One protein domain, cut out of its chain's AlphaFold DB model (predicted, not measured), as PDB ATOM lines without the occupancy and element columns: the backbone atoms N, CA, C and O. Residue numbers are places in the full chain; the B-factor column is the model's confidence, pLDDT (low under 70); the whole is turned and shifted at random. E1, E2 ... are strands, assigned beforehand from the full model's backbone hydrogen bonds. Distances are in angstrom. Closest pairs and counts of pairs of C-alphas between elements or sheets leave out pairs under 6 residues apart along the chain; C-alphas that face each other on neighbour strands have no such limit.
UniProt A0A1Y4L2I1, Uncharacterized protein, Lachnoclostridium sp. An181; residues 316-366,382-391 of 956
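AT A GLANCE: This is residues 316 to 366 and 382 to 391 of the 956 residues of an uncharacterized protein of Lachnoclostridium sp. An181 (UniProt A0A1Y4L2I1). Two narrow two-stranded ribbons, E1 with E3 and E4 with E5, come nearest to each other around Tyr 321, Pro 349, Tyr 353 and Val 388 and spread apart from there as a loose V. At the far end of E3 the chain folds back from E2, and residues 336 to 342 there stick out from the rest. The printed part has 61 residues, with five named strands in the order E1 E2 E3 E4 E5 and no named helix; the class is all strand. Both sheets, E1 - E3 and E4 - E5, are antiparallel. The whole is only just compact, close to loose, with a radius of gyration of the C-alphas of 12.3 A and spans of 39 by 26 by 20 A.

IN THESE COORDINATES: Start at Ser 316 and go on to C-alpha 321 at (116.579, 169.312, 205.534), where E1, residues 321 to 324, begins; it is 9.8 A long. Next comes E2, residues 334 to 338, 13.5 A long. E3, residues 342 to 349, then runs 23.3 A from C-alpha 342 at (134.922, 179.106, 197.227). E4, residues 353 to 360, measures 20.4 A and bends by 54 degrees at residue 356. After the cut, E5, residues 382 to 390, runs 26.5 A and ends at C-alpha 390 at (112.096, 169.990, 215.612).

HOW THE PARTS SIT: Look first at E1 and E3, antiparallel neighbours at 139 degrees: N 322 and O 348 are 2.8 A apart and N 346 and O 324 are 2.9 A apart, within hydrogen-bond range. E4 and E5 are antiparallel neighbours at 161 degrees; N 359 and O 385 are 2.8 A apart, and at the bend both N 356, at 2.9 A, and N 357, at 3.2 A, are within hydrogen-bond range of O 387. Between the two sheets, the closest C-alphas of E3 and E4 are those of Pro 349 and Ile 355, 6.2 A apart, and the closest of E1 and E5 are those of Tyr 321 and Val 388, 7.8 A apart. E2 pairs with no named strand; its closest C-alpha to E3 is that of Val 337, 7.5 A from that of Val 343. E2 is apart from E1, E4 and E5. Residues 359 to 360 of E4 also pair, antiparallel, with residues 363 to 364.

THE WHOLE: The two C-alphas farthest apart are those of Tyr 339 and Glu 391, 39.3 A. Residues 367 to 381 are not printed, and C-alphas 366 and 382 are 15.8 A apart across this cut. Of the links printed whole, E2 to E3 and E3 to E4 are tight and E1 to E2 is short. The mean pLDDT of the printed part is 87.1; residue 328 alone is under 70.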
ATOM      1  N   SER A 316     120.453 164.684 204.775       83.12
ATOM      2  CA  SER A 316     119.707 164.103 205.905       83.12
ATOM      3  C   SER A 316     119.264 162.671 205.595       83.12
ATOM      4  O   SER A 316     118.483 162.455 204.669       83.12
ATOM      5  N   ASP A 317     119.667 161.705 206.431       75.94
ATOM      6  CA  ASP A 317     119.215 160.302 206.351       75.94
ATOM      7  C   ASP A 317     117.675 160.160 206.396       75.94
ATOM      8  O   ASP A 317     117.121 159.200 205.859       75.94
ATOM      9  N   ASN A 318     116.982 161.130 207.011       78.38
ATOM     10  CA  ASN A 318     115.525 161.163 207.186       78.38
ATOM     11  C   ASN A 318     114.817 162.240 206.331       78.38
ATOM     12  O   ASN A 318     113.593 162.350 206.386       78.38
ATOM     13  N   GLY A 319     115.551 163.059 205.564       81.44
ATOM     14  CA  GLY A 319     114.990 164.178 204.789       81.44
ATOM     15  C   GLY A 319     114.569 165.410 205.610       81.44
ATOM     16  O   GLY A 319     113.726 166.183 205.162       81.44
ATOM     17  N   GLU A 320     115.142 165.610 206.800       88.06
ATOM     18  CA  GLU A 320     114.813 166.701 207.747       88.06
ATOM     19  C   GLU A 320     115.264 168.093 207.261       88.06
ATOM     20  O   GLU A 320     114.851 169.127 207.791       88.06
ATOM     21  N   TYR A 321     116.140 168.127 206.259       91.25
ATOM     22  CA  TYR A 321     116.579 169.312 205.534       91.25
ATOM     23  C   TYR A 321     116.979 168.921 204.109       91.25
ATOM     24  O   TYR A 321     117.234 167.753 203.825       91.25
ATOM     25  N   THR A 322     117.076 169.909 203.224       89.44
ATOM     26  CA  THR A 322     117.673 169.773 201.894       89.44
ATOM     27  C   THR A 322     118.644 170.918 201.615       89.44
ATOM     28  O   THR A 322     118.497 172.037 202.123       89.44
ATOM     29  N   PHE A 323     119.654 170.652 200.787       90.56
ATOM     30  CA  PHE A 323     120.514 171.694 200.234       90.56
ATOM     31  C   PHE A 323     119.892 172.282 198.962       90.56
ATOM     32  O   PHE A 323     119.455 171.549 198.075       90.56
ATOM     33  N   GLU A 324     119.889 173.610 198.852       86.12
ATOM     34  CA  GLU A 324     119.422 174.330 197.662       86.12
ATOM     35  C   GLU A 324     120.599 175.075 197.004       86.12
ATOM     36  O   GLU A 324     121.400 175.741 197.673       86.12
ATOM     37  N   ASP A 325     120.706 174.978 195.674       80.12
ATOM     38  CA  ASP A 325     121.688 175.737 194.897       80.12
ATOM     39  C   ASP A 325     121.247 177.201 194.724       80.12
ATOM     40  O   ASP A 325     120.072 177.497 194.508       80.12
ATOM     41  N   ILE A 326     122.199 178.133 194.779       77.31
ATOM     42  CA  ILE A 326     121.928 179.579 194.710       77.31
ATOM     43  C   ILE A 326     121.394 180.007 193.330       77.31
ATOM     44  O   ILE A 326     120.683 181.007 193.236       77.31
ATOM     45  N   GLN A 327     121.715 179.259 192.272       75.19
ATOM     46  CA  GLN A 327     121.277 179.488 190.890       75.19
ATOM     47  C   GLN A 327     120.063 178.622 190.496       75.19
ATOM     48  O   GLN A 327     119.702 178.578 189.319       75.19
ATOM     49  N   SER A 328     119.432 177.926 191.452       62.84
ATOM     50  CA  SER A 328     118.275 177.038 191.234       62.84
ATOM     51  C   SER A 328     118.503 175.906 190.217       62.84
ATOM     52  O   SER A 328     117.558 175.432 189.583       62.84
ATOM     53  N   ILE A 329     119.748 175.446 190.064       71.38
ATOM     54  CA  ILE A 329     120.062 174.179 189.385       71.38
ATOM     55  C   ILE A 329     119.958 173.000 190.366       71.38
ATOM     56  O   ILE A 329     119.849 173.188 191.576       71.38
ATOM     57  N   ALA A 330     119.990 171.767 189.854       74.69
ATOM     58  CA  ALA A 330     120.041 170.579 190.704       74.69
ATOM     59  C   ALA A 330     121.323 170.592 191.558       74.69
ATOM     60  O   ALA A 330     122.432 170.563 191.014       74.69
ATOM     61  N   PHE A 331     121.161 170.651 192.882       83.25
ATOM     62  CA  PHE A 331     122.276 170.706 193.822       83.25
ATOM     63  C   PHE A 331     123.121 169.426 193.753       83.25
ATOM     64  O   PHE A 331     122.593 168.324 193.591       83.25
ATOM     65  N   LYS A 332     124.444 169.566 193.885       81.44
ATOM     66  CA  LYS A 332     125.382 168.437 193.906       81.44
ATOM     67  C   LYS A 332     125.913 168.218 195.315       81.44
ATOM     68  O   LYS A 332     126.518 169.120 195.890       81.44
ATOM     69  N   THR A 333     125.761 166.994 195.816       84.81
ATOM     70  CA  THR A 333     126.283 166.552 197.118       84.81
ATOM     71  C   THR A 333     127.812 166.494 197.186       84.81
ATOM     72  O   THR A 333     128.364 166.501 198.278       84.81
ATOM     73  N   THR A 334     128.508 166.532 196.047       89.50
ATOM     74  CA  THR A 334     129.955 166.780 195.971       89.50
ATOM     75  C   THR A 334     130.229 167.875 194.940       89.50
ATOM     76  O   THR A 334     129.713 167.819 193.818       89.50
ATOM     77  N   GLN A 335     131.032 168.872 195.312       89.81
ATOM     78  CA  GLN A 335     131.450 169.974 194.444       89.81
ATOM     79  C   GLN A 335     132.972 170.123 194.448       89.81
ATOM     80  O   GLN A 335     133.575 170.355 195.494       89.81
ATOM     81  N   GLU A 336     133.573 170.030 193.266       89.75
ATOM     82  CA  GLU A 336     135.011 170.194 193.065       89.75
ATOM     83  C   GLU A 336     135.380 171.674 192.922       89.75
ATOM     84  O   GLU A 336     134.702 172.432 192.222       89.75
ATOM     85  N   VAL A 337     136.456 172.092 193.585       90.56
ATOM     86  CA  VAL A 337     136.898 173.488 193.631       90.56
ATOM     87  C   VAL A 337     138.425 173.578 193.627       90.56
ATOM     88  O   VAL A 337     139.106 172.888 194.382       90.56
ATOM     89  N   GLY A 338     138.982 174.430 192.764       85.00
ATOM     90  CA  GLY A 338     140.427 174.673 192.710       85.00
ATOM     91  C   GLY A 338     140.961 175.369 193.968       85.00
ATOM     92  O   GLY A 338     140.215 176.044 194.683       85.00
ATOM     93  N   TYR A 339     142.264 175.234 194.218       84.31
ATOM     94  CA  TYR A 339     142.974 175.862 195.340       84.31
ATOM     95  C   TYR A 339     142.624 177.352 195.534       84.31
ATOM     96  O   TYR A 339     142.602 178.130 194.579       84.31
ATOM     97  N   ASN A 340     142.375 177.755 196.788       86.12
ATOM     98  CA  ASN A 340     141.853 179.066 197.214       86.12
ATOM     99  C   ASN A 340     140.436 179.431 196.722       86.12
ATOM    100  O   ASN A 340     139.961 180.529 197.016       86.12
ATOM    101  N   GLY A 341     139.729 178.540 196.025       87.56
ATOM    102  CA  GLY A 341     138.359 178.782 195.578       87.56
ATOM    103  C   GLY A 341     137.325 178.835 196.710       87.56
ATOM    104  O   GLY A 341     137.641 178.795 197.906       87.56
ATOM    105  N   SER A 342     136.057 178.953 196.317       88.56
ATOM    106  CA  SER A 342     134.922 179.106 197.227       88.56
ATOM    107  C   SER A 342     133.684 178.368 196.733       88.56
ATOM    108  O   SER A 342     133.383 178.419 195.541       88.56
ATOM    109  N   VAL A 343     132.928 177.777 197.656       91.44
ATOM    110  CA  VAL A 343     131.615 177.163 197.410       91.44
ATOM    111  C   VAL A 343     130.569 177.840 198.298       91.44
ATOM    112  O   VAL A 343     130.802 178.065 199.488       91.44
ATOM    113  N   SER A 344     129.408 178.153 197.723       90.00
ATOM    114  CA  SER A 344     128.285 178.789 198.417       90.00
ATOM    115  C   SER A 344     126.995 178.021 198.152       90.00
ATOM    116  O   SER A 344     126.759 177.564 197.037       90.00
ATOM    117  N   PHE A 345     126.152 177.888 199.172       91.81
ATOM    118  CA  PHE A 345     124.952 177.049 199.154       91.81
ATOM    119  C   PHE A 345     123.870 177.612 200.080       91.81
ATOM    120  O   PHE A 345     124.135 178.495 200.901       91.81
ATOM    121  N   LYS A 346     122.649 177.086 199.980       90.81
ATOM    122  CA  LYS A 346     121.595 177.284 200.980       90.81
ATOM    123  C   LYS A 346     121.224 175.963 201.639       90.81
ATOM    124  O   LYS A 346     121.454 174.894 201.077       90.81
ATOM    125  N   VAL A 347     120.615 176.059 202.814       91.31
ATOM    126  CA  VAL A 347     119.989 174.932 203.509       91.31
ATOM    127  C   VAL A 347     118.552 175.314 203.817       91.31
ATOM    128  O   VAL A 347     118.296 176.418 204.301       91.31
ATOM    129  N   LYS A 348     117.627 174.400 203.547       89.50
ATOM    130  CA  LYS A 348     116.206 174.547 203.833       89.50
ATOM    131  C   LYS A 348     115.766 173.402 204.742       89.50
ATOM    132  O   LYS A 348     115.937 172.251 204.350       89.50
ATOM    133  N   PRO A 349     115.224 173.675 205.939       90.62
ATOM    134  CA  PRO A 349     114.663 172.622 206.769       90.62
ATOM    135  C   PRO A 349     113.357 172.091 206.160       90.62
ATOM    136  O   PRO A 349     112.681 172.787 205.394       90.62
ATOM    137  N   ALA A 350     113.000 170.862 206.520       87.44
ATOM    138  CA  ALA A 350     111.670 170.314 206.297       87.44
ATOM    139  C   ALA A 350     110.621 171.009 207.187       87.44
ATOM    140  O   ALA A 350     110.953 171.730 208.132       87.44
ATOM    141  N   GLU A 351     109.339 170.788 206.893       85.19
ATOM    142  CA  GLU A 351     108.249 171.288 207.736       85.19
ATOM    143  C   GLU A 351     108.367 170.721 209.159       85.19
ATOM    144  O   GLU A 351     108.625 169.530 209.339       85.19
ATOM    145  N   GLY A 352     108.224 171.585 210.165       85.56
ATOM    146  CA  GLY A 352     108.384 171.203 211.566       85.56
ATOM    147  C   GLY A 352     109.823 171.114 212.072       85.56
ATOM    148  O   GLY A 352     110.013 170.757 213.232       85.56
ATOM    149  N   TYR A 353     110.826 171.455 211.257       88.69
ATOM    150  CA  TYR A 353     112.233 171.524 211.659       88.69
ATOM    151  C   TYR A 353     112.788 172.946 211.518       88.69
ATOM    152  O   TYR A 353     112.415 173.705 210.626       88.69
ATOM    153  N   VAL A 354     113.750 173.290 212.372       89.38
ATOM    154  CA  VAL A 354     114.561 174.507 212.260       89.38
ATOM    155  C   VAL A 354     116.042 174.155 212.181       89.38
ATOM    156  O   VAL A 354     116.515 173.220 212.830       89.38
ATOM    157  N   ILE A 355     116.786 174.922 211.381       90.38
ATOM    158  CA  ILE A 355     118.246 174.823 211.316       90.38
ATOM    159  C   ILE A 355     118.817 175.312 212.647       90.38
ATOM    160  O   ILE A 355     118.634 176.477 213.005       90.38
ATOM    161  N   LYS A 356     119.517 174.430 213.360       89.56
ATOM    162  CA  LYS A 356     120.213 174.756 214.607       89.56
ATOM    163  C   LYS A 356     121.625 175.256 214.296       89.56
ATOM    164  O   LYS A 356     121.964 176.383 214.637       89.56
ATOM    165  N   ASP A 357     122.411 174.442 213.593       90.38
ATOM    166  CA  ASP A 357     123.807 174.720 213.243       90.38
ATOM    167  C   ASP A 357     124.120 174.225 211.818       90.38
ATOM    168  O   ASP A 357     123.581 173.219 211.357       90.38
ATOM    169  N   VAL A 358     125.036 174.897 211.115       93.06
ATOM    170  CA  VAL A 358     125.615 174.413 209.845       93.06
ATOM    171  C   VAL A 358     127.128 174.512 209.949       93.06
ATOM    172  O   VAL A 358     127.659 175.577 210.255       93.06
ATOM    173  N   THR A 359     127.844 173.421 209.699       92.69
ATOM    174  CA  THR A 359     129.300 173.349 209.885       92.69
ATOM    175  C   THR A 359     130.011 172.860 208.628       92.69
ATOM    176  O   THR A 359     129.442 172.092 207.860       92.69
ATOM    177  N   ALA A 360     131.268 173.266 208.444       93.00
ATOM    178  CA  ALA A 360     132.215 172.655 207.507       93.00
ATOM    179  C   ALA A 360     133.478 172.245 208.276       93.00
ATOM    180  O   ALA A 360     134.017 173.056 209.025       93.00
ATOM    181  N   ASN A 361     133.917 170.987 208.167       90.25
ATOM    182  CA  ASN A 361     135.024 170.423 208.968       90.25
ATOM    183  C   ASN A 361     134.892 170.740 210.480       90.25
ATOM    184  O   ASN A 361     135.856 171.082 211.160       90.25
ATOM    185  N   ASN A 362     133.663 170.634 211.007       86.75
ATOM    186  CA  ASN A 362     133.260 170.956 212.388       86.75
ATOM    187  C   ASN A 362     133.368 172.445 212.793       86.75
ATOM    188  O   ASN A 362     133.117 172.790 213.946       86.75
ATOM    189  N   LYS A 363     133.700 173.350 211.864       90.56
ATOM    190  CA  LYS A 363     133.672 174.804 212.067       90.56
ATOM    191  C   LYS A 363     132.291 175.356 211.712       90.56
ATOM    192  O   LYS A 363     131.827 175.161 210.590       90.56
ATOM    193  N   LEU A 364     131.662 176.076 212.640       90.56
ATOM    194  CA  LEU A 364     130.370 176.738 212.427       90.56
ATOM    195  C   LEU A 364     130.440 177.768 211.284       90.56
ATOM    196  O   LEU A 364     131.353 178.598 211.231       90.56
ATOM    197  N   LEU A 365     129.454 177.717 210.392       92.19
ATOM    198  CA  LEU A 365     129.225 178.671 209.315       92.19
ATOM    199  C   LEU A 365     128.077 179.612 209.694       92.19
ATOM    200  O   LEU A 365     127.054 179.191 210.228       92.19
ATOM    201  N   VAL A 366     128.225 180.894 209.366       86.69
ATOM    202  CA  VAL A 366     127.183 181.908 209.573       86.69
ATOM    203  C   VAL A 366     126.461 182.146 208.250       86.69
ATOM    204  O   VAL A 366     127.113 182.380 207.232       86.69
ATOM    205  N   GLN A 382     136.449 169.618 202.220       93.38
ATOM    206  CA  GLN A 382     135.454 170.120 203.166       93.38
ATOM    207  C   GLN A 382     134.309 169.118 203.312       93.38
ATOM    208  O   GLN A 382     133.771 168.633 202.319       93.38
ATOM    209  N   ILE A 383     133.883 168.852 204.545       93.88
ATOM    210  CA  ILE A 383     132.683 168.068 204.850       93.88
ATOM    211  C   ILE A 383     131.671 168.976 205.542       93.88
ATOM    212  O   ILE A 383     131.880 169.387 206.687       93.88
ATOM    213  N   VAL A 384     130.578 169.272 204.842       94.19
ATOM    214  CA  VAL A 384     129.462 170.087 205.320       94.19
ATOM    215  C   VAL A 384     128.435 169.211 206.025       94.19
ATOM    216  O   VAL A 384     128.012 168.190 205.485       94.19
ATOM    217  N   ARG A 385     128.019 169.622 207.224       92.38
ATOM    218  CA  ARG A 385     126.943 168.995 208.004       92.38
ATOM    219  C   ARG A 385     125.966 170.046 208.502       92.38
ATOM    220  O   ARG A 385     126.386 171.126 208.917       92.38
ATOM    221  N   VAL A 386     124.690 169.691 208.520       92.50
ATOM    222  CA  VAL A 386     123.608 170.476 209.118       92.50
ATOM    223  C   VAL A 386     123.130 169.733 210.362       92.50
ATOM    224  O   VAL A 386     122.959 168.517 210.328       92.50
ATOM    225  N   GLU A 387     122.911 170.461 211.452       89.00
ATOM    226  CA  GLU A 387     122.158 169.981 212.606       89.00
ATOM    227  C   GLU A 387     120.824 170.731 212.659       89.00
ATOM    228  O   GLU A 387     120.769 171.957 212.510       89.00
ATOM    229  N   VAL A 388     119.743 169.987 212.871       89.44
ATOM    230  CA  VAL A 388     118.376 170.500 212.980       89.44
ATOM    231  C   VAL A 388     117.773 170.114 214.321       89.44
ATOM    232  O   VAL A 388     118.169 169.131 214.943       89.44
ATOM    233  N   THR A 389     116.770 170.871 214.748       89.19
ATOM    234  CA  THR A 389     115.878 170.500 215.851       89.19
ATOM    235  C   THR A 389     114.440 170.643 215.380       89.19
ATOM    236  O   THR A 389     114.147 171.566 214.618       89.19
ATOM    237  N   LYS A 390     113.532 169.773 215.835       86.81
ATOM    238  CA  LYS A 390     112.096 169.990 215.612       86.81
ATOM    239  C   LYS A 390     111.653 171.316 216.249       86.81
ATOM    240  O   LYS A 390     112.209 171.739 217.266       86.81
ATOM    241  N   GLU A 391     110.630 171.950 215.686       88.00
ATOM    242  CA  GLU A 391     109.905 173.029 216.358       88.00
ATOM    243  C   GLU A 391     109.225 172.512 217.634       88.00
ATOM    244  O   GLU A 391     108.898 171.328 217.746       88.00
TER     245      GLU A 391